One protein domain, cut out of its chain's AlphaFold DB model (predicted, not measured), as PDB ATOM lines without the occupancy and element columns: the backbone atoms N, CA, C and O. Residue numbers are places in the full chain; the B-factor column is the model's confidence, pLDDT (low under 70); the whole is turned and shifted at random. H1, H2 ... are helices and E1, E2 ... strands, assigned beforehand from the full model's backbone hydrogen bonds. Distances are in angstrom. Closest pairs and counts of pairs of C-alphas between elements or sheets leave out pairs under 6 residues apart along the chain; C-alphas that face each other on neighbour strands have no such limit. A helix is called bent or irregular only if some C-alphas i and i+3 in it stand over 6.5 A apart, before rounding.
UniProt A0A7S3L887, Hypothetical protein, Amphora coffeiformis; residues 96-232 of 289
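This is residues 96 to 232 of the 289 residues of the protein "Hypothetical protein" of Amphora coffeiformis (UniProt A0A7S3L887). A strongly twisted sheet of five strands curls round the long helix H2, while H1 crosses the other face over E2 and E4 and the short H3 sits on that same face, beside the strands. A long link, residues 189 to 213, joins H3 to E4, and its residues 197 and 198 pair with E3 at the sheet's edge. The printed part has 137 residues, with three named helices and five named strands in the order H1 E1 E2 H2 E3 H3 E4 E5; the class is mixed, helices and strands. The sheet is branched at E2, and its neighbour pairs are antiparallel. The whole is compact and rounded, with a radius of gyration of the C-alphas of 14.0 A and spans of 33 by 31 by 30 A.

E2, residues 129 to 138, bends by 59 degrees at residue 133. E1, residues 117 to 123, lies on one side of it, and the two form a hairpin, with N 120 and O 134 2.8 A apart, within hydrogen-bond range. On the other side of E2 are E4, residues 214 to 218, with N 135 and O 217 at 2.8 A, and E5, residues 229 to 231, with N 130 and O 230 at 2.9 A. E3, residues 175 to 180, is an edge strand beside E1, with N 121 and O 177 at 2.8 A. The sheet curls round H2, residues 144 to 162; the closest C-alphas of H2 and E2 are those of Gly 159 and Val 133, 5.5 A apart. H2 is irregular, with C-alphas 150 and 153 8.1 A apart, and has a kink of 69 degrees near residue 151. On the opposite face, H1, residues 96 to 112, runs across the strands at a height over the sheet of 5.4 A, at 77 degrees to E2 on the local plane; its closest C-alpha to E4 is that of Phe 105, 4.0 A from that of Gly 215. H3, residues 184 to 188, is on the same face as H1, over none of the strands, and is apart from H1 and H2. Each O i to N i+4 pair is within hydrogen-bond range in H1 and H3, and 13 of 15 are in H2.

H1 begins at C-alpha 96 (26.509, -31.221, -35.544) and is 24.2 A long. E2 is 26.0 A, H2 22.4 A, E1 19.7 A, E3 17.1 A and E4 13.3 A. E5 ends at C-alpha 231 (44.415, -8.896, -19.211).

The C-alphas farthest apart are those of Gly 205 and Gly 224, 40.2 A. The printed part has no cut. The links H2 to E3 and H3 to E4 are long. The mean pLDDT of the printed part is 96.9, and no printed residue is under 70.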
ATOM      1  N   ARG A  96      26.492 -29.812 -35.981       96.38
ATOM      2  CA  ARG A  96      26.509 -31.221 -35.544       96.38
ATOM      3  C   ARG A  96      27.765 -31.603 -34.748       96.38
ATOM      4  O   ARG A  96      27.683 -32.423 -33.835       96.38
ATOM      5  N   ASN A  97      28.920 -31.040 -35.104       97.12
ATOM      6  CA  ASN A  97      30.188 -31.296 -34.427       97.12
ATOM      7  C   ASN A  97      30.213 -30.551 -33.090       97.12
ATOM      8  O   ASN A  97      30.528 -31.176 -32.084       97.12
ATOM      9  N   VAL A  98      29.793 -29.280 -33.062       96.81
ATOM     10  CA  VAL A  98      29.671 -28.474 -31.833       96.81
ATOM     11  C   VAL A  98      28.745 -29.161 -30.825       96.81
ATOM     12  O   VAL A  98      29.148 -29.426 -29.697       96.81
ATOM     13  N   MET A  99      27.551 -29.584 -31.254       97.19
ATOM     14  CA  MET A  99      26.611 -30.308 -30.391       97.19
ATOM     15  C   MET A  99      27.165 -31.645 -29.889       97.19
ATOM     16  O   MET A  99      26.887 -32.048 -28.760       97.19
ATOM     17  N   ARG A 100      27.943 -32.360 -30.711       97.94
ATOM     18  CA  ARG A 100      28.616 -33.593 -30.283       97.94
ATOM     19  C   ARG A 100      29.688 -33.303 -29.232       97.94
ATOM     20  O   ARG A 100      29.727 -34.010 -28.232       97.94
ATOM     21  N   GLN A 101      30.514 -32.277 -29.435       98.38
ATOM     22  CA  GLN A 101      31.550 -31.902 -28.471       98.38
ATOM     23  C   GLN A 101      30.958 -31.431 -27.145       98.38
ATOM     24  O   GLN A 101      31.459 -31.823 -26.095       98.38
ATOM     25  N   HIS A 102      29.850 -30.692 -27.184       98.44
ATOM     26  CA  HIS A 102      29.133 -30.289 -25.979       98.44
ATOM     27  C   HIS A 102      28.604 -31.505 -25.200       98.44
ATOM     28  O   HIS A 102      28.793 -31.600 -23.990       98.44
ATOM     29  N   LYS A 103      28.011 -32.493 -25.884       98.50
ATOM     30  CA  LYS A 103      27.562 -33.740 -25.234       98.50
ATOM     31  C   LYS A 103      28.713 -34.513 -24.597       98.50
ATOM     32  O   LYS A 103      28.564 -35.008 -23.485       98.50
ATOM     33  N   ASN A 104      29.848 -34.608 -25.288       98.56
ATOM     34  CA  ASN A 104      31.033 -35.255 -24.734       98.56
ATOM     35  C   ASN A 104      31.561 -34.492 -23.516       98.56
ATOM     36  O   ASN A 104      31.921 -35.119 -22.527       98.56
ATOM     37  N   PHE A 105      31.562 -33.156 -23.565       98.62
ATOM     38  CA  PHE A 105      31.970 -32.315 -22.443       98.62
ATOM     39  C   PHE A 105      31.139 -32.618 -21.196       98.62
ATOM     40  O   PHE A 105      31.704 -32.926 -20.150       98.62
ATOM     41  N   VAL A 106      29.808 -32.595 -21.328       98.44
ATOM     42  CA  VAL A 106      28.888 -32.886 -20.220       98.44
ATOM     43  C   VAL A 106      29.140 -34.289 -19.670       98.44
ATOM     44  O   VAL A 106      29.345 -34.436 -18.471       98.44
ATOM     45  N   ALA A 107      29.233 -35.302 -20.538       98.50
ATOM     46  CA  ALA A 107      29.471 -36.679 -20.115       98.50
ATOM     47  C   ALA A 107      30.808 -36.859 -19.367       98.50
ATOM     48  O   ALA A 107      30.868 -37.582 -18.374       98.50
ATOM     49  N   ILE A 108      31.879 -36.201 -19.823       98.44
ATOM     50  CA  ILE A 108      33.195 -36.268 -19.172       98.44
ATOM     51  C   ILE A 108      33.162 -35.546 -17.820       98.44
ATOM     52  O   ILE A 108      33.635 -36.100 -16.831       98.44
ATOM     53  N   ARG A 109      32.578 -34.344 -17.761       97.94
ATOM     54  CA  ARG A 109      32.464 -33.552 -16.527       97.94
ATOM     55  C   ARG A 109      31.596 -34.249 -15.476       97.94
ATOM     56  O   ARG A 109      31.928 -34.222 -14.297       97.94
ATOM     57  N   GLU A 110      30.508 -34.897 -15.887       98.25
ATOM     58  CA  GLU A 110      29.664 -35.702 -14.993       98.25
ATOM     59  C   GLU A 110      30.409 -36.925 -14.441       98.25
ATOM     60  O   GLU A 110      30.235 -37.274 -13.275       98.25
ATOM     61  N   ALA A 111      31.243 -37.576 -15.258       97.94
ATOM     62  CA  ALA A 111      31.946 -38.796 -14.867       97.94
ATOM     63  C   ALA A 111      33.210 -38.545 -14.029       97.94
ATOM     64  O   ALA A 111      33.506 -39.325 -13.125       97.94
ATOM     65  N   GLY A 112      33.974 -37.501 -14.352       96.50
ATOM     66  CA  GLY A 112      35.288 -37.236 -13.761       96.50
ATOM     67  C   GLY A 112      35.459 -35.823 -13.221       96.50
ATOM     68  O   GLY A 112      36.582 -35.347 -13.154       96.50
ATOM     69  N   GLY A 113      34.364 -35.142 -12.889       96.50
ATOM     70  CA  GLY A 113      34.393 -33.905 -12.119       96.50
ATOM     71  C   GLY A 113      35.015 -32.703 -12.834       96.50
ATOM     72  O   GLY A 113      35.150 -32.647 -14.059       96.50
ATOM     73  N   LYS A 114      35.352 -31.688 -12.035       95.81
ATOM     74  CA  LYS A 114      35.887 -30.398 -12.508       95.81
ATOM     75  C   LYS A 114      37.378 -30.456 -12.830       95.81
ATOM     76  O   LYS A 114      37.860 -29.690 -13.656       95.81
ATOM     77  N   GLU A 115      38.101 -31.387 -12.220       96.88
ATOM     78  CA  GLU A 115      39.535 -31.627 -12.390       96.88
ATOM     79  C   GLU A 115      39.918 -32.057 -13.814       96.88
ATOM     80  O   GLU A 115      41.065 -31.896 -14.232       96.88
ATOM     81  N   LEU A 116      38.949 -32.582 -14.563       98.06
ATOM     82  CA  LEU A 116      39.088 -32.967 -15.963       98.06
ATOM     83  C   LEU A 116      38.632 -31.877 -16.938       98.06
ATOM     84  O   LEU A 116      38.551 -32.125 -18.146       98.06
ATOM     85  N   THR A 117      38.331 -30.683 -16.424       98.38
ATOM     86  CA  THR A 117      37.904 -29.533 -17.216       98.38
ATOM     87  C   THR A 117      38.889 -28.381 -17.102       98.38
ATOM     88  O   THR A 117      39.555 -28.201 -16.083       98.38
ATOM     89  N   ASN A 118      38.983 -27.602 -18.173       98.69
ATOM     90  CA  ASN A 118      39.838 -26.432 -18.269       98.69
ATOM     91  C   ASN A 118      39.082 -25.313 -18.971       98.69
ATOM     92  O   ASN A 118      38.418 -25.546 -19.986       98.69
ATOM     93  N   ASP A 119      39.212 -24.107 -18.438       98.56
ATOM     94  CA  ASP A 119      38.667 -22.904 -19.052       98.56
ATOM     95  C   ASP A 119      39.576 -22.489 -20.213       98.56
ATOM     96  O   ASP A 119      40.805 -22.597 -20.129       98.56
ATOM     97  N   VAL A 120      38.976 -22.052 -21.318       98.56
ATOM     98  CA  VAL A 120      39.675 -21.744 -22.564       98.56
ATOM     99  C   VAL A 120      39.502 -20.281 -22.920       98.56
ATOM    100  O   VAL A 120      38.390 -19.757 -23.018       98.56
ATOM    101  N   TYR A 121      40.640 -19.649 -23.176       98.69
ATOM    102  CA  TYR A 121      40.750 -18.264 -23.572       98.69
ATOM    103  C   TYR A 121      41.447 -18.157 -24.924       98.69
ATOM    104  O   TYR A 121      42.319 -18.961 -25.254       98.69
ATOM    105  N   ILE A 122      41.078 -17.145 -25.703       98.44
ATOM    106  CA  ILE A 122      41.713 -16.830 -26.979       98.44
ATOM    107  C   ILE A 122      42.246 -15.408 -26.955       98.44
ATOM    108  O   ILE A 122      41.629 -14.498 -26.402       98.44
ATOM    109  N   ARG A 123      43.410 -15.236 -27.570       97.19
ATOM    110  CA  ARG A 123      44.147 -13.982 -27.623       97.19
ATOM    111  C   ARG A 123      44.709 -13.776 -29.024       97.19
ATOM    112  O   ARG A 123      45.141 -14.732 -29.669       97.19
ATOM    113  N   GLU A 124      44.718 -12.535 -29.495       97.81
ATOM    114  CA  GLU A 124      45.494 -12.184 -30.687       97.81
ATOM    115  C   GLU A 124      47.000 -12.202 -30.369       97.81
ATOM    116  O   GLU A 124      47.391 -11.833 -29.256       97.81
ATOM    117  N   PRO A 125      47.870 -12.578 -31.320       96.31
ATOM    118  CA  PRO A 125      49.314 -12.490 -31.122       96.31
ATOM    119  C   PRO A 125      49.751 -11.090 -30.685       96.31
ATOM    120  O   PRO A 125      49.354 -10.093 -31.290       96.31
ATOM    121  N   ASN A 126      50.615 -11.011 -29.671       95.25
ATOM    122  CA  ASN A 126      51.117  -9.758 -29.079       95.25
ATOM    123  C   ASN A 126      50.050  -8.870 -28.402       95.25
ATOM    124  O   ASN A 126      50.329  -7.715 -28.085       95.25
ATOM    125  N   SER A 127      48.835  -9.377 -28.180       97.06
ATOM    126  CA  SER A 127      47.821  -8.698 -27.369       97.06
ATOM    127  C   SER A 127      47.897  -9.166 -25.917       97.06
ATOM    128  O   SER A 127      48.227 -10.314 -25.642       97.06
ATOM    129  N   GLU A 128      47.543  -8.305 -24.968       97.31
ATOM    130  CA  GLU A 128      47.362  -8.698 -23.562       97.31
ATOM    131  C   GLU A 128      45.927  -9.157 -23.266       97.31
ATOM    132  O   GLU A 128      45.646  -9.662 -22.180       97.31
ATOM    133  N   VAL A 129      44.993  -8.964 -24.204       98.12
ATOM    134  CA  VAL A 129      43.560  -9.184 -23.977       98.12
ATOM    135  C   VAL A 129      43.176 -10.621 -24.307       98.12
ATOM    136  O   VAL A 129      43.099 -11.005 -25.472       98.12
ATOM    137  N   CYS A 130      42.869 -11.395 -23.271       98.19
ATOM    138  CA  CYS A 130      42.358 -12.753 -23.388       98.19
ATOM    139  C   CYS A 130      40.829 -12.754 -23.281       98.19
ATOM    140  O   CYS A 130      40.273 -12.333 -22.265       98.19
ATOM    141  N   TRP A 131      40.156 -13.277 -24.300       98.12
ATOM    142  CA  TRP A 131      38.708 -13.471 -24.340       98.12
ATOM    143  C   TRP A 131      38.348 -14.872 -23.877       98.12
ATOM    144  O   TRP A 131      38.978 -15.827 -24.322       98.12
ATOM    145  N   PHE A 132      37.347 -15.016 -23.016       98.25
ATOM    146  CA  PHE A 132      36.829 -16.336 -22.660       98.25
ATOM    147  C   PHE A 132      35.971 -16.889 -23.791       98.25
ATOM    148  O   PHE A 132      35.090 -16.204 -24.302       98.25
ATOM    149  N   VAL A 133      36.252 -18.121 -24.198       98.12
ATOM    150  CA  VAL A 133      35.618 -18.743 -25.369       98.12
ATOM    151  C   VAL A 133      34.854 -20.011 -24.997       98.12
ATOM    152  O   VAL A 133      34.025 -20.481 -25.772       98.12
ATOM    153  N   GLY A 134      35.104 -20.570 -23.813       98.25
ATOM    154  CA  GLY A 134      34.366 -21.712 -23.293       98.25
ATOM    155  C   GLY A 134      35.239 -22.628 -22.449       98.25
ATOM    156  O   GLY A 134      36.249 -22.213 -21.884       98.25
ATOM    157  N   LYS A 135      34.864 -23.903 -22.382       98.62
ATOM    158  CA  LYS A 135      35.529 -24.925 -21.568       98.62
ATOM    159  C   LYS A 135      35.842 -26.167 -22.388       98.62
ATOM    160  O   LYS A 135      35.057 -26.587 -23.239       98.62
ATOM    161  N   VAL A 136      36.963 -26.808 -22.092       98.62
ATOM    162  CA  VAL A 136      37.332 -28.121 -22.637       98.62
ATOM    163  C   VAL A 136      37.311 -29.157 -21.527       98.62
ATOM    164  O   VAL A 136      37.672 -28.868 -20.392       98.62
ATOM    165  N   ALA A 137      36.884 -30.369 -21.867       98.62
ATOM    166  CA  ALA A 137      36.953 -31.537 -21.004       98.62
ATOM    167  C   ALA A 137      37.734 -32.655 -21.694       98.62
ATOM    168  O   ALA A 137      37.727 -32.770 -22.925       98.62
ATOM    169  N   ARG A 138      38.387 -33.504 -20.903       98.56
ATOM    170  CA  ARG A 138      39.170 -34.650 -21.386       98.56
ATOM    171  C   ARG A 138      39.139 -35.801 -20.390       98.56
ATOM    172  O   ARG A 138      38.964 -35.585 -19.201       98.56
ATOM    173  N   VAL A 139      39.378 -37.019 -20.855       98.25
ATOM    174  CA  VAL A 139      39.672 -38.146 -19.953       98.25
ATOM    175  C   VAL A 139      41.076 -38.025 -19.345       98.25
ATOM    176  O   VAL A 139      41.933 -37.316 -19.874       98.25
ATOM    177  N   SER A 140      41.337 -38.748 -18.253       97.00
ATOM    178  CA  SER A 140      42.611 -38.696 -17.518       97.00
ATOM    179  C   SER A 140      43.846 -39.045 -18.358       97.00
ATOM    180  O   SER A 140      44.894 -38.442 -18.153       97.00
ATOM    181  N   ASP A 141      43.713 -39.970 -19.314       97.75
ATOM    182  CA  ASP A 141      44.813 -40.450 -20.170       97.75
ATOM    183  C   ASP A 141      45.184 -39.484 -21.307       97.75
ATOM    184  O   ASP A 141      46.170 -39.690 -22.009       97.75
ATOM    185  N   VAL A 142      44.383 -38.439 -21.520       98.31
ATOM    186  CA  VAL A 142      44.627 -37.409 -22.532       98.31
ATOM    187  C   VAL A 142      45.141 -36.168 -21.823       98.31
ATOM    188  O   VAL A 142      44.554 -35.753 -20.831       98.31
ATOM    189  N   THR A 143      46.205 -35.538 -22.317       98.44
ATOM    190  CA  THR A 143      46.690 -34.264 -21.753       98.44
ATOM    191  C   THR A 143      45.833 -33.077 -22.218       98.44
ATOM    192  O   THR A 143      45.160 -33.149 -23.248       98.44
ATOM    193  N   VAL A 144      45.851 -31.960 -21.477       98.44
ATOM    194  CA  VAL A 144      45.134 -30.726 -21.875       98.44
ATOM    195  C   VAL A 144      45.626 -30.240 -23.238       98.44
ATOM    196  O   VAL A 144      44.821 -29.945 -24.117       98.44
ATOM    197  N   GLU A 145      46.943 -30.236 -23.434       98.44
ATOM    198  CA  GLU A 145      47.595 -29.774 -24.659       98.44
ATOM    199  C   GLU A 145      47.141 -30.583 -25.876       98.44
ATOM    200  O   GLU A 145      46.771 -30.007 -26.899       98.44
ATOM    201  N   GLN A 146      47.081 -31.914 -25.759       98.44
ATOM    202  CA  GLN A 146      46.596 -32.756 -26.850       98.44
ATOM    203  C   GLN A 146      45.093 -32.570 -27.102       98.44
ATOM    204  O   GLN A 146      44.668 -32.547 -28.258       98.44
ATOM    205  N   ALA A 147      44.278 -32.409 -26.051       98.50
ATOM    206  CA  ALA A 147      42.841 -32.163 -26.193       98.50
ATOM    207  C   ALA A 147      42.545 -30.833 -26.905       98.50
ATOM    208  O   ALA A 147      41.633 -30.774 -27.735       98.50
ATOM    209  N   ILE A 148      43.320 -29.786 -26.601       98.44
ATOM    210  CA  ILE A 148      43.217 -28.473 -27.242       98.44
ATOM    211  C   ILE A 148      43.740 -28.533 -28.674       98.44
ATOM    212  O   ILE A 148      43.020 -28.136 -29.585       98.44
ATOM    213  N   SER A 149      44.934 -29.089 -28.899       97.81
ATOM    214  CA  SER A 149      45.513 -29.259 -30.238       97.81
ATOM    215  C   SER A 149      44.555 -30.012 -31.166       97.81
ATOM    216  O   SER A 149      44.271 -29.571 -32.281       97.81
ATOM    217  N   ARG A 150      43.928 -31.086 -30.668       97.62
ATOM    218  CA  ARG A 150      42.937 -31.857 -31.424       97.62
ATOM    219  C   ARG A 150      41.688 -31.049 -31.791       97.62
ATOM    220  O   ARG A 150      41.100 -31.305 -32.842       97.62
ATOM    221  N   GLN A 151      41.275 -30.108 -30.943       98.00
ATOM    222  CA  GLN A 151      40.070 -29.282 -31.113       98.00
ATOM    223  C   GLN A 151      40.367 -27.867 -31.630       98.00
ATOM    224  O   GLN A 151      39.446 -27.059 -31.733       98.00
ATOM    225  N   TRP A 152      41.619 -27.573 -32.000       97.94
ATOM    226  CA  TRP A 152      42.099 -26.215 -32.265       97.94
ATOM    227  C   TRP A 152      41.220 -25.452 -33.249       97.94
ATOM    228  O   TRP A 152      40.712 -24.385 -32.929       97.94
ATOM    229  N   ALA A 153      40.975 -26.027 -34.427       96.38
ATOM    230  CA  ALA A 153      40.199 -25.375 -35.479       96.38
ATOM    231  C   ALA A 153      38.746 -25.082 -35.069       96.38
ATOM    232  O   ALA A 153      38.170 -24.078 -35.498       96.38
ATOM    233  N   LEU A 154      38.156 -25.950 -34.241       97.25
ATOM    234  CA  LEU A 154      36.799 -25.782 -33.729       97.25
ATOM    235  C   LEU A 154      36.752 -24.625 -32.731       97.25
ATOM    236  O   LEU A 154      35.897 -23.755 -32.865       97.25
ATOM    237  N   ILE A 155      37.684 -24.603 -31.776       98.25
ATOM    238  CA  ILE A 155      37.791 -23.572 -30.734       98.25
ATOM    239  C   ILE A 155      38.126 -22.210 -31.353       98.25
ATOM    240  O   ILE A 155      37.460 -21.222 -31.062       98.25
ATOM    241  N   GLU A 156      39.107 -22.167 -32.252       97.44
ATOM    242  CA  GLU A 156      39.531 -20.955 -32.955       97.44
ATOM    243  C   GLU A 156      38.375 -20.346 -33.754       97.44
ATOM    244  O   GLU A 156      38.064 -19.167 -33.607       97.44
ATOM    245  N   THR A 157      37.688 -21.165 -34.556       96.62
ATOM    246  CA  THR A 157      36.540 -20.692 -35.339       96.62
ATOM    247  C   THR A 157      35.395 -20.242 -34.432       96.62
ATOM    248  O   THR A 157      34.759 -19.232 -34.721       96.62
ATOM    249  N   HIS A 158      35.147 -20.948 -33.324       97.62
ATOM    250  CA  HIS A 158      34.142 -20.540 -32.346       97.62
ATOM    251  C   HIS A 158      34.449 -19.154 -31.769       97.62
ATOM    252  O   HIS A 158      33.586 -18.283 -31.806       97.62
ATOM    253  N   GLY A 159      35.682 -18.921 -31.314       97.19
ATOM    254  CA  GLY A 159      36.092 -17.628 -30.771       97.19
ATOM    255  C   GLY A 159      36.035 -16.497 -31.797       97.19
ATOM    256  O   GLY A 159      35.517 -15.428 -31.485       97.19
ATOM    257  N   SER A 160      36.477 -16.730 -33.039       96.56
ATOM    258  CA  SER A 160      36.345 -15.738 -34.119       96.56
ATOM    259  C   SER A 160      34.886 -15.396 -34.434       96.56
ATOM    260  O   SER A 160      34.588 -14.245 -34.733       96.56
ATOM    261  N   ASN A 161      33.972 -16.365 -34.344       94.94
ATOM    262  CA  ASN A 161      32.540 -16.125 -34.540       94.94
ATOM    263  C   ASN A 161      31.906 -15.406 -33.345       94.94
ATOM    264  O   ASN A 161      31.002 -14.594 -33.526       94.94
ATOM    265  N   LEU A 162      32.387 -15.693 -32.133       94.69
ATOM    266  CA  LEU A 162      31.961 -15.022 -30.910       94.69
ATOM    267  C   LEU A 162      32.390 -13.547 -30.919       94.69
ATOM    268  O   LEU A 162      31.631 -12.684 -30.485       94.69
ATOM    269  N   ARG A 163      33.590 -13.259 -31.449       95.00
ATOM    270  CA  ARG A 163      34.220 -11.929 -31.527       95.00
ATOM    271  C   ARG A 163      34.630 -11.574 -32.961       95.00
ATOM    272  O   ARG A 163      35.822 -11.573 -33.287       95.00
ATOM    273  N   PRO A 164      33.669 -11.247 -33.838       93.44
ATOM    274  CA  PRO A 164      33.967 -11.005 -35.243       93.44
ATOM    275  C   PRO A 164      34.807  -9.742 -35.473       93.44
ATOM    276  O   PRO A 164      35.499  -9.645 -36.478       93.44
ATOM    277  N   ILE A 165      34.767  -8.767 -34.562       94.25
ATOM    278  CA  ILE A 165      35.542  -7.528 -34.700       94.25
ATOM    279  C   ILE A 165      36.968  -7.735 -34.185       94.25
ATOM    280  O   ILE A 165      37.920  -7.321 -34.839       94.25
ATOM    281  N   GLU A 166      37.115  -8.378 -33.026       95.69
ATOM    282  CA  GLU A 166      38.394  -8.464 -32.321       95.69
ATOM    283  C   GLU A 166      39.222  -9.696 -32.671       95.69
ATOM    284  O   GLU A 166      40.432  -9.633 -32.548       95.69
ATOM    285  N   LEU A 167      38.613 -10.825 -33.049       96.12
ATOM    286  CA  LEU A 167      39.343 -12.086 -33.262       96.12
ATOM    287  C   LEU A 167      39.310 -12.577 -34.711       96.12
ATOM    288  O   LEU A 167      40.177 -13.350 -35.117       96.12
ATOM    289  N   PHE A 168      38.323 -12.168 -35.510       94.06
ATOM    290  CA  PHE A 168      38.233 -12.594 -36.911       94.06
ATOM    291  C   PHE A 168      39.420 -12.142 -37.780       94.06
ATOM    292  O   PHE A 168      39.900 -12.971 -38.557       94.06
ATOM    293  N   PRO A 169      39.951 -10.903 -37.661       95.12
ATOM    294  CA  PRO A 169      41.074 -10.453 -38.492       95.12
ATOM    295  C   PRO A 169      42.344 -11.296 -38.320       95.12
ATOM    296  O   PRO A 169      43.099 -11.478 -39.273       95.12
ATOM    297  N   SER A 170      42.549 -11.838 -37.120       94.94
ATOM    298  CA  SER A 170      43.722 -12.635 -36.753       94.94
ATOM    299  C   SER A 170      43.478 -14.150 -36.829       94.94
ATOM    300  O   SER A 170      44.336 -14.941 -36.418       94.94
ATOM    301  N   ARG A 171      42.328 -14.585 -37.366       93.88
ATOM    302  CA  ARG A 171      41.974 -16.006 -37.510       93.88
ATOM    303  C   ARG A 171      43.055 -16.769 -38.281       93.88
ATOM    304  O   ARG A 171      43.529 -16.340 -39.330       93.88
ATOM    305  N   GLY A 172      43.433 -17.934 -37.767       93.44
ATOM    306  CA  GLY A 172      44.527 -18.761 -38.268       93.44
ATOM    307  C   GLY A 172      45.852 -18.520 -37.544       93.44
ATOM    308  O   GLY A 172      46.736 -19.375 -37.632       93.44
ATOM    309  N   SER A 173      45.977 -17.400 -36.826       96.12
ATOM    310  CA  SER A 173      47.143 -17.038 -36.013       96.12
ATOM    311  C   SER A 173      46.817 -16.833 -34.533       96.12
ATOM    312  O   SER A 173      47.696 -16.448 -33.775       96.12
ATOM    313  N   LEU A 174      45.575 -17.090 -34.112       97.00
ATOM    314  CA  LEU A 174      45.143 -16.866 -32.735       97.00
ATOM    315  C   LEU A 174      45.873 -17.793 -31.760       97.00
ATOM    316  O   LEU A 174      46.141 -18.959 -32.059       97.00
ATOM    317  N   GLU A 175      46.154 -17.279 -30.569       98.12
ATOM    318  CA  GLU A 175      46.740 -18.043 -29.475       98.12
ATOM    319  C   GLU A 175      45.633 -18.566 -28.559       98.12
ATOM    320  O   GLU A 175      44.750 -17.811 -28.144       98.12
ATOM    321  N   ILE A 176      45.704 -19.850 -28.204       98.56
ATOM    322  CA  ILE A 176      44.796 -20.463 -27.234       98.56
ATOM    323  C   ILE A 176      45.522 -20.604 -25.901       98.56
ATOM    324  O   ILE A 176      46.627 -21.141 -25.828       98.56
ATOM    325  N   TRP A 177      44.874 -20.142 -24.842       98.62
ATOM    326  CA  TRP A 177      45.361 -20.181 -23.473       98.62
ATOM    327  C   TRP A 177      44.374 -20.955 -22.603       98.62
ATOM    328  O   TRP A 177      43.162 -20.851 -22.791       98.62
ATOM    329  N   CYS A 178      44.880 -21.727 -21.646       98.50
ATOM    330  CA  CYS A 178      44.043 -22.485 -20.723       98.50
ATOM    331  C   CYS A 178      44.293 -22.094 -19.273       98.50
ATOM    332  O   CYS A 178      45.434 -21.870 -18.865       98.50
ATOM    333  N   ALA A 179      43.216 -22.103 -18.497       98.31
ATOM    334  CA  ALA A 179      43.244 -22.039 -17.047       98.31
ATOM    335  C   ALA A 179      42.671 -23.348 -16.454       98.31
ATOM    336  O   ALA A 179      42.062 -24.155 -17.173       98.31
ATOM    337  N   PRO A 180      42.894 -23.626 -15.160       97.94
ATOM    338  CA  PRO A 180      42.148 -24.648 -14.427       97.94
ATOM    339  C   PRO A 180      40.631 -24.502 -14.622       97.94
ATOM    340  O   PRO A 180      40.140 -23.406 -14.854       97.94
ATOM    341  N   GLY A 181      39.885 -25.603 -14.563       96.25
ATOM    342  CA  GLY A 181      38.429 -25.545 -14.687       96.25
ATOM    343  C   GLY A 181      37.770 -24.821 -13.514       96.25
ATOM    344  O   GLY A 181      38.184 -24.989 -12.365       96.25
ATOM    345  N   ASP A 182      36.707 -24.080 -13.819       95.50
ATOM    346  CA  ASP A 182      35.913 -23.300 -12.856       95.50
ATOM    347  C   ASP A 182      36.721 -22.167 -12.189       95.50
ATOM    348  O   ASP A 182      36.549 -21.851 -11.008       95.50
ATOM    349  N   SER A 183      37.642 -21.580 -12.954       96.81
ATOM    350  CA  SER A 183      38.536 -20.505 -12.527       96.81
ATOM    351  C   SER A 183      38.008 -19.111 -12.869       96.81
ATOM    352  O   SER A 183      38.664 -18.126 -12.542       96.81
ATOM    353  N   GLU A 184      36.824 -18.969 -13.478       94.75
ATOM    354  CA  GLU A 184      36.330 -17.683 -13.992       94.75
ATOM    355  C   GLU A 184      36.274 -16.599 -12.918       94.75
ATOM    356  O   GLU A 184      36.668 -15.459 -13.162       94.75
ATOM    357  N   MET A 185      35.858 -16.966 -11.703       94.94
ATOM    358  CA  MET A 185      35.847 -16.043 -10.567       94.94
ATOM    359  C   MET A 185      37.266 -15.619 -10.171       94.94
ATOM    360  O   MET A 185      37.515 -14.435  -9.972       94.94
ATOM    361  N   GLN A 186      38.223 -16.549 -10.119       96.31
ATOM    362  CA  GLN A 186      39.633 -16.231  -9.840       96.31
ATOM    363  C   GLN A 186      40.231 -15.342 -10.939       96.31
ATOM    364  O   GLN A 186      40.980 -14.405 -10.659       96.31
ATOM    365  N   VAL A 187      39.856 -15.590 -12.198       97.12
ATOM    366  CA  VAL A 187      40.245 -14.760 -13.338       97.12
ATOM    367  C   VAL A 187      39.679 -13.352 -13.216       97.12
ATOM    368  O   VAL A 187      40.413 -12.398 -13.467       97.12
ATOM    369  N   ALA A 188      38.411 -13.218 -12.818       96.00
ATOM    370  CA  ALA A 188      37.746 -11.931 -12.638       96.00
ATOM    371  C   ALA A 188      38.396 -11.091 -11.528       96.00
ATOM    372  O   ALA A 188      38.532  -9.877 -11.680       96.00
ATOM    373  N   TYR A 189      38.859 -11.733 -10.451       95.94
ATOM    374  CA  TYR A 189      39.556 -11.069  -9.345       95.94
ATOM    375  C   TYR A 189      41.064 -10.883  -9.562       95.94
ATOM    376  O   TYR A 189      41.735 -10.353  -8.680       95.94
ATOM    377  N   ASN A 190      41.601 -11.251 -10.731       97.00
ATOM    378  CA  ASN A 190      43.038 -11.204 -11.023       97.00
ATOM    379  C   ASN A 190      43.880 -11.936  -9.961       97.00
ATOM    380  O   ASN A 190      44.885 -11.403  -9.490       97.00
ATOM    381  N   ASP A 191      43.463 -13.147  -9.583       96.31
ATOM    382  CA  ASP A 191      44.208 -13.995  -8.646       96.31
ATOM    383  C   ASP A 191      45.681 -14.146  -9.107       96.31
ATOM    384  O   ASP A 191      45.917 -14.569 -10.250       96.31
ATOM    385  N   PRO A 192      46.676 -13.764  -8.275       95.88
ATOM    386  CA  PRO A 192      48.088 -13.787  -8.650       95.88
ATOM    387  C   PRO A 192      48.667 -15.205  -8.742       95.88
ATOM    388  O   PRO A 192      49.675 -15.402  -9.431       95.88
ATOM    389  N   ASP A 193      48.036 -16.181  -8.084       97.19
ATOM    390  CA  ASP A 193      48.457 -17.584  -8.106       97.19
ATOM    391  C   ASP A 193      47.943 -18.309  -9.358       97.19
ATOM    392  O   ASP A 193      48.451 -19.369  -9.739       97.19
ATOM    393  N   LEU A 194      46.964 -17.716 -10.047       97.50
ATOM    394  CA  LEU A 194      46.406 -18.247 -11.279       97.50
ATOM    395  C   LEU A 194      47.258 -17.854 -12.493       97.50
ATOM    396  O   LEU A 194      47.261 -16.702 -12.945       97.50
ATOM    397  N   VAL A 195      47.922 -18.851 -13.075       98.06
ATOM    398  CA  VAL A 195      48.750 -18.707 -14.278       98.06
ATOM    399  C   VAL A 195      48.094 -19.427 -15.449       98.06
ATOM    400  O   VAL A 195      47.728 -20.597 -15.340       98.06
ATOM    401  N   PHE A 196      47.943 -18.729 -16.574       98.38
ATOM    402  CA  PHE A 196      47.464 -19.342 -17.807       98.38
ATOM    403  C   PHE A 196      48.596 -20.096 -18.495       98.38
ATOM    404  O   PHE A 196      49.724 -19.614 -18.570       98.38
ATOM    405  N   THR A 197      48.268 -21.240 -19.083       98.38
ATOM    406  CA  THR A 197      49.211 -22.005 -19.899       98.38
ATOM    407  C   THR A 197      48.892 -21.784 -21.370       98.38
ATOM    408  O   THR A 197      47.771 -22.052 -21.810       98.38
ATOM    409  N   GLN A 198      49.871 -21.315 -22.143       98.31
ATOM    410  CA  GLN A 198      49.738 -21.198 -23.593       98.31
ATOM    411  C   GLN A 198      49.742 -22.589 -24.228       98.31
ATOM    412  O   GLN A 198      50.640 -23.396 -23.985       98.31
ATOM    413  N   MET A 199      48.741 -22.871 -25.054       98.38
ATOM    414  CA  MET A 199      48.608 -24.148 -25.745       98.38
ATOM    415  C   MET A 199      49.311 -24.106 -27.100       98.38
ATOM    416  O   MET A 199      49.345 -23.079 -27.779       98.38
ATOM    417  N   LYS A 200      49.844 -25.252 -27.526       97.69
ATOM    418  CA  LYS A 200      50.460 -25.412 -28.848       97.69
ATOM    419  C   LYS A 200      49.449 -25.964 -29.842       97.69
ATOM    420  O   LYS A 200      48.681 -26.869 -29.519       97.69
ATOM    421  N   ARG A 201      49.490 -25.442 -31.069       96.06
ATOM    422  CA  ARG A 201      48.609 -25.882 -32.158       96.06
ATOM    423  C   ARG A 201      48.830 -27.338 -32.531       96.06
ATOM    424  O   ARG A 201      47.866 -28.076 -32.707       96.06
ATOM    425  N   GLU A 202      50.087 -27.743 -32.619       95.94
ATOM    426  CA  GLU A 202      50.498 -29.089 -33.005       95.94
ATOM    427  C   GLU A 202      51.174 -29.762 -31.813       95.94
ATOM    428  O   GLU A 202      52.181 -29.276 -31.292       95.94
ATOM    429  N   VAL A 203      50.580 -30.863 -31.354       97.25
ATOM    430  CA  VAL A 203      51.069 -31.660 -30.228       97.25
ATOM    431  C   VAL A 203      51.097 -33.124 -30.647       97.25
ATOM    432  O   VAL A 203      50.146 -33.634 -31.244       97.25
ATOM    433  N   GLU A 204      52.191 -33.814 -30.331       97.44
ATOM    434  CA  GLU A 204      52.376 -35.221 -30.679       97.44
ATOM    435  C   GLU A 204      51.258 -36.104 -30.094       97.44
ATOM    436  O   GLU A 204      50.857 -35.977 -28.931       97.44
ATOM    437  N   GLY A 205      50.714 -36.992 -30.930       96.88
ATOM    438  CA  GLY A 205      49.625 -37.902 -30.567       96.88
ATOM    439  C   GLY A 205      48.237 -37.258 -30.484       96.88
ATOM    440  O   GLY A 205      47.255 -37.979 -30.313       96.88
ATOM    441  N   ALA A 206      48.105 -35.934 -30.648       97.12
ATOM    442  CA  ALA A 206      46.797 -35.275 -30.626       97.12
ATOM    443  C   ALA A 206      45.872 -35.795 -31.741       97.12
ATOM    444  O   ALA A 206      44.672 -35.960 -31.530       97.12
ATOM    445  N   GLU A 207      46.427 -36.115 -32.912       95.75
ATOM    446  CA  GLU A 207      45.679 -36.631 -34.064       95.75
ATOM    447  C   GLU A 207      45.031 -38.000 -33.809       95.75
ATOM    448  O   GLU A 207      43.967 -38.295 -34.357       95.75
ATOM    449  N   ASP A 208      45.610 -38.827 -32.942       96.88
ATOM    450  CA  ASP A 208      45.100 -40.170 -32.652       96.88
ATOM    451  C   ASP A 208      43.983 -40.171 -31.599       96.88
ATOM    452  O   ASP A 208      43.323 -41.190 -31.361       96.88
ATOM    453  N   ILE A 209      43.703 -39.011 -30.996       97.81
ATOM    454  CA  ILE A 209      42.664 -38.880 -29.983       97.81
ATOM    455  C   ILE A 209      41.284 -39.041 -30.615       97.81
ATOM    456  O   ILE A 209      40.843 -38.285 -31.492       97.81
ATOM    457  N   LYS A 210      40.564 -40.037 -30.093       97.81
ATOM    458  CA  LYS A 210      39.164 -40.298 -30.413       97.81
ATOM    459  C   LYS A 210      38.289 -39.185 -29.852       97.81
ATOM    460  O   LYS A 210      38.413 -38.811 -28.691       97.81
ATOM    461  N   ASN A 211      37.299 -38.763 -30.632       96.88
ATOM    462  CA  ASN A 211      36.401 -37.674 -30.241       96.88
ATOM    463  C   ASN A 211      35.656 -37.929 -28.935       96.88
ATOM    464  O   ASN A 211      35.364 -36.982 -28.235       96.88
ATOM    465  N   ALA A 212      35.335 -39.183 -28.607       97.94
ATOM    466  CA  ALA A 212      34.619 -39.515 -27.376       97.94
ATOM    467  C   ALA A 212      35.443 -39.282 -26.095       97.94
ATOM    468  O   ALA A 212      34.886 -39.332 -25.006       97.94
ATOM    469  N   LEU A 213      36.758 -39.067 -26.216       98.38
ATOM    470  CA  LEU A 213      37.669 -38.874 -25.085       98.38
ATOM    471  C   LEU A 213      37.874 -37.398 -24.724       98.38
ATOM    472  O   LEU A 213      38.561 -37.098 -23.749       98.38
ATOM    473  N   ILE A 214      37.309 -36.491 -25.520       98.62
ATOM    474  CA  ILE A 214      37.418 -35.045 -25.354       98.62
ATOM    475  C   ILE A 214      36.064 -34.389 -25.622       98.62
ATOM    476  O   ILE A 214      35.214 -34.941 -26.324       98.62
ATOM    477  N   GLY A 215      35.866 -33.207 -25.062       98.50
ATOM    478  CA  GLY A 215      34.689 -32.392 -25.309       98.50
ATOM    479  C   GLY A 215      35.011 -30.910 -25.228       98.50
ATOM    480  O   GLY A 215      36.000 -30.504 -24.615       98.50
ATOM    481  N   PHE A 216      34.139 -30.110 -25.825       98.69
ATOM    482  CA  PHE A 216      34.196 -28.657 -25.801       98.69
ATOM    483  C   PHE A 216      32.792 -28.099 -25.594       98.69
ATOM    484  O   PHE A 216      31.855 -28.466 -26.307       98.69
ATOM    485  N   GLN A 217      32.663 -27.212 -24.619       98.44
ATOM    486  CA  GLN A 217      31.491 -26.389 -24.381       98.44
ATOM    487  C   GLN A 217      31.868 -24.951 -24.729       98.44
ATOM    488  O   GLN A 217      32.555 -24.293 -23.955       98.44
ATOM    489  N   GLY A 218      31.446 -24.501 -25.908       97.88
ATOM    490  CA  GLY A 218      31.617 -23.112 -26.324       97.88
ATOM    491  C   GLY A 218      30.711 -22.167 -25.543       97.88
ATOM    492  O   GLY A 218      29.613 -22.559 -25.138       97.88
ATOM    493  N   GLU A 219      31.190 -20.946 -25.344       97.12
ATOM    494  CA  GLU A 219      30.445 -19.865 -24.712       97.12
ATOM    495  C   GLU A 219      29.383 -19.293 -25.663       97.12
ATOM    496  O   GLU A 219      29.538 -19.289 -26.886       97.12
ATOM    497  N   LEU A 220      28.282 -18.801 -25.099       93.81
ATOM    498  CA  LEU A 220      27.225 -18.129 -25.844       93.81
ATOM    499  C   LEU A 220      26.945 -16.788 -25.178       93.81
ATOM    500  O   LEU A 220      26.493 -16.761 -24.040       93.81
ATOM    501  N   TYR A 221      27.184 -15.697 -25.902       89.38
ATOM    502  CA  TYR A 221      26.802 -14.365 -25.444       89.38
ATOM    503  C   TYR A 221      25.406 -13.999 -25.925       89.38
ATOM    504  O   TYR A 221      25.041 -14.242 -27.083       89.38
ATOM    505  N   GLU A 222      24.636 -13.375 -25.042       89.38
ATOM    506  CA  GLU A 222      23.380 -12.750 -25.420       89.38
ATOM    507  C   GLU A 222      23.639 -11.465 -26.216       89.38
ATOM    508  O   GLU A 222      24.690 -10.819 -26.148       89.38
ATOM    509  N   ARG A 223      22.658 -11.074 -27.034       86.12
ATOM    510  CA  ARG A 223      22.798  -9.906 -27.903       86.12
ATOM    511  C   ARG A 223      22.966  -8.637 -27.062       86.12
ATOM    512  O   ARG A 223      22.008  -8.161 -26.465       86.12
ATOM    513  N   GLY A 224      24.155  -8.041 -27.130       89.44
ATOM    514  CA  GLY A 224      24.497  -6.802 -26.425       89.44
ATOM    515  C   GLY A 224      25.406  -7.001 -25.215       89.44
ATOM    516  O   GLY A 224      25.857  -6.009 -24.647       89.44
ATOM    517  N   GLU A 225      25.720  -8.243 -24.844       91.56
ATOM    518  CA  GLU A 225      26.744  -8.513 -23.839       91.56
ATOM    519  C   GLU A 225      28.143  -8.217 -24.393       91.56
ATOM    520  O   GLU A 225      28.476  -8.561 -25.528       91.56
ATOM    521  N   GLU A 226      28.991  -7.584 -23.577       91.19
ATOM    522  CA  GLU A 226      30.387  -7.319 -23.949       91.19
ATOM    523  C   GLU A 226      31.243  -8.587 -23.879       91.19
ATOM    524  O   GLU A 226      32.357  -8.589 -24.384       91.19
ATOM    525  N   GLY A 227      30.752  -9.671 -23.281       93.50
ATOM    526  CA  GLY A 227      31.521 -10.885 -23.048       93.50
ATOM    527  C   GLY A 227      32.631 -10.728 -22.004       93.50
ATOM    528  O   GLY A 227      33.013  -9.629 -21.599       93.50
ATOM    529  N   PHE A 228      33.150 -11.859 -21.537       96.50
ATOM    530  CA  PHE A 228      34.159 -11.879 -20.484       96.50
ATOM    531  C   PHE A 228      35.576 -11.803 -21.070       96.50
ATOM    532  O   PHE A 228      35.965 -12.618 -21.911       96.50
ATOM    533  N   ARG A 229      36.367 -10.830 -20.598       96.75
ATOM    534  CA  ARG A 229      37.780 -10.655 -20.964       96.75
ATOM    535  C   ARG A 229      38.656 -10.383 -19.749       96.75
ATOM    536  O   ARG A 229      38.217  -9.783 -18.771       96.75
ATOM    537  N   THR A 230      39.923 -10.762 -19.849       97.75
ATOM    538  CA  THR A 230      40.956 -10.517 -18.836       97.75
ATOM    539  C   THR A 230      42.245 -10.030 -19.502       97.75
ATOM    540  O   THR A 230      42.439 -10.223 -20.701       97.75
ATOM    541  N   TRP A 231      43.122  -9.383 -18.733       98.12
ATOM    542  CA  TRP A 231      44.415  -8.896 -19.211       98.12
ATOM    543  C   TRP A 231      45.524  -9.762 -18.632       98.12
ATOM    544  O   TRP A 231      45.679  -9.843 -17.408       98.12
ATOM    545  N   ARG A 232      46.280 -10.421 -19.507       97.88
ATOM    546  CA  ARG A 232      47.338 -11.358 -19.138       97.88
ATOM    547  C   ARG A 232      48.644 -11.000 -19.833       97.88
ATOM    548  O   ARG A 232      48.669 -10.636 -21.006       97.88
TER     549      ARG A 232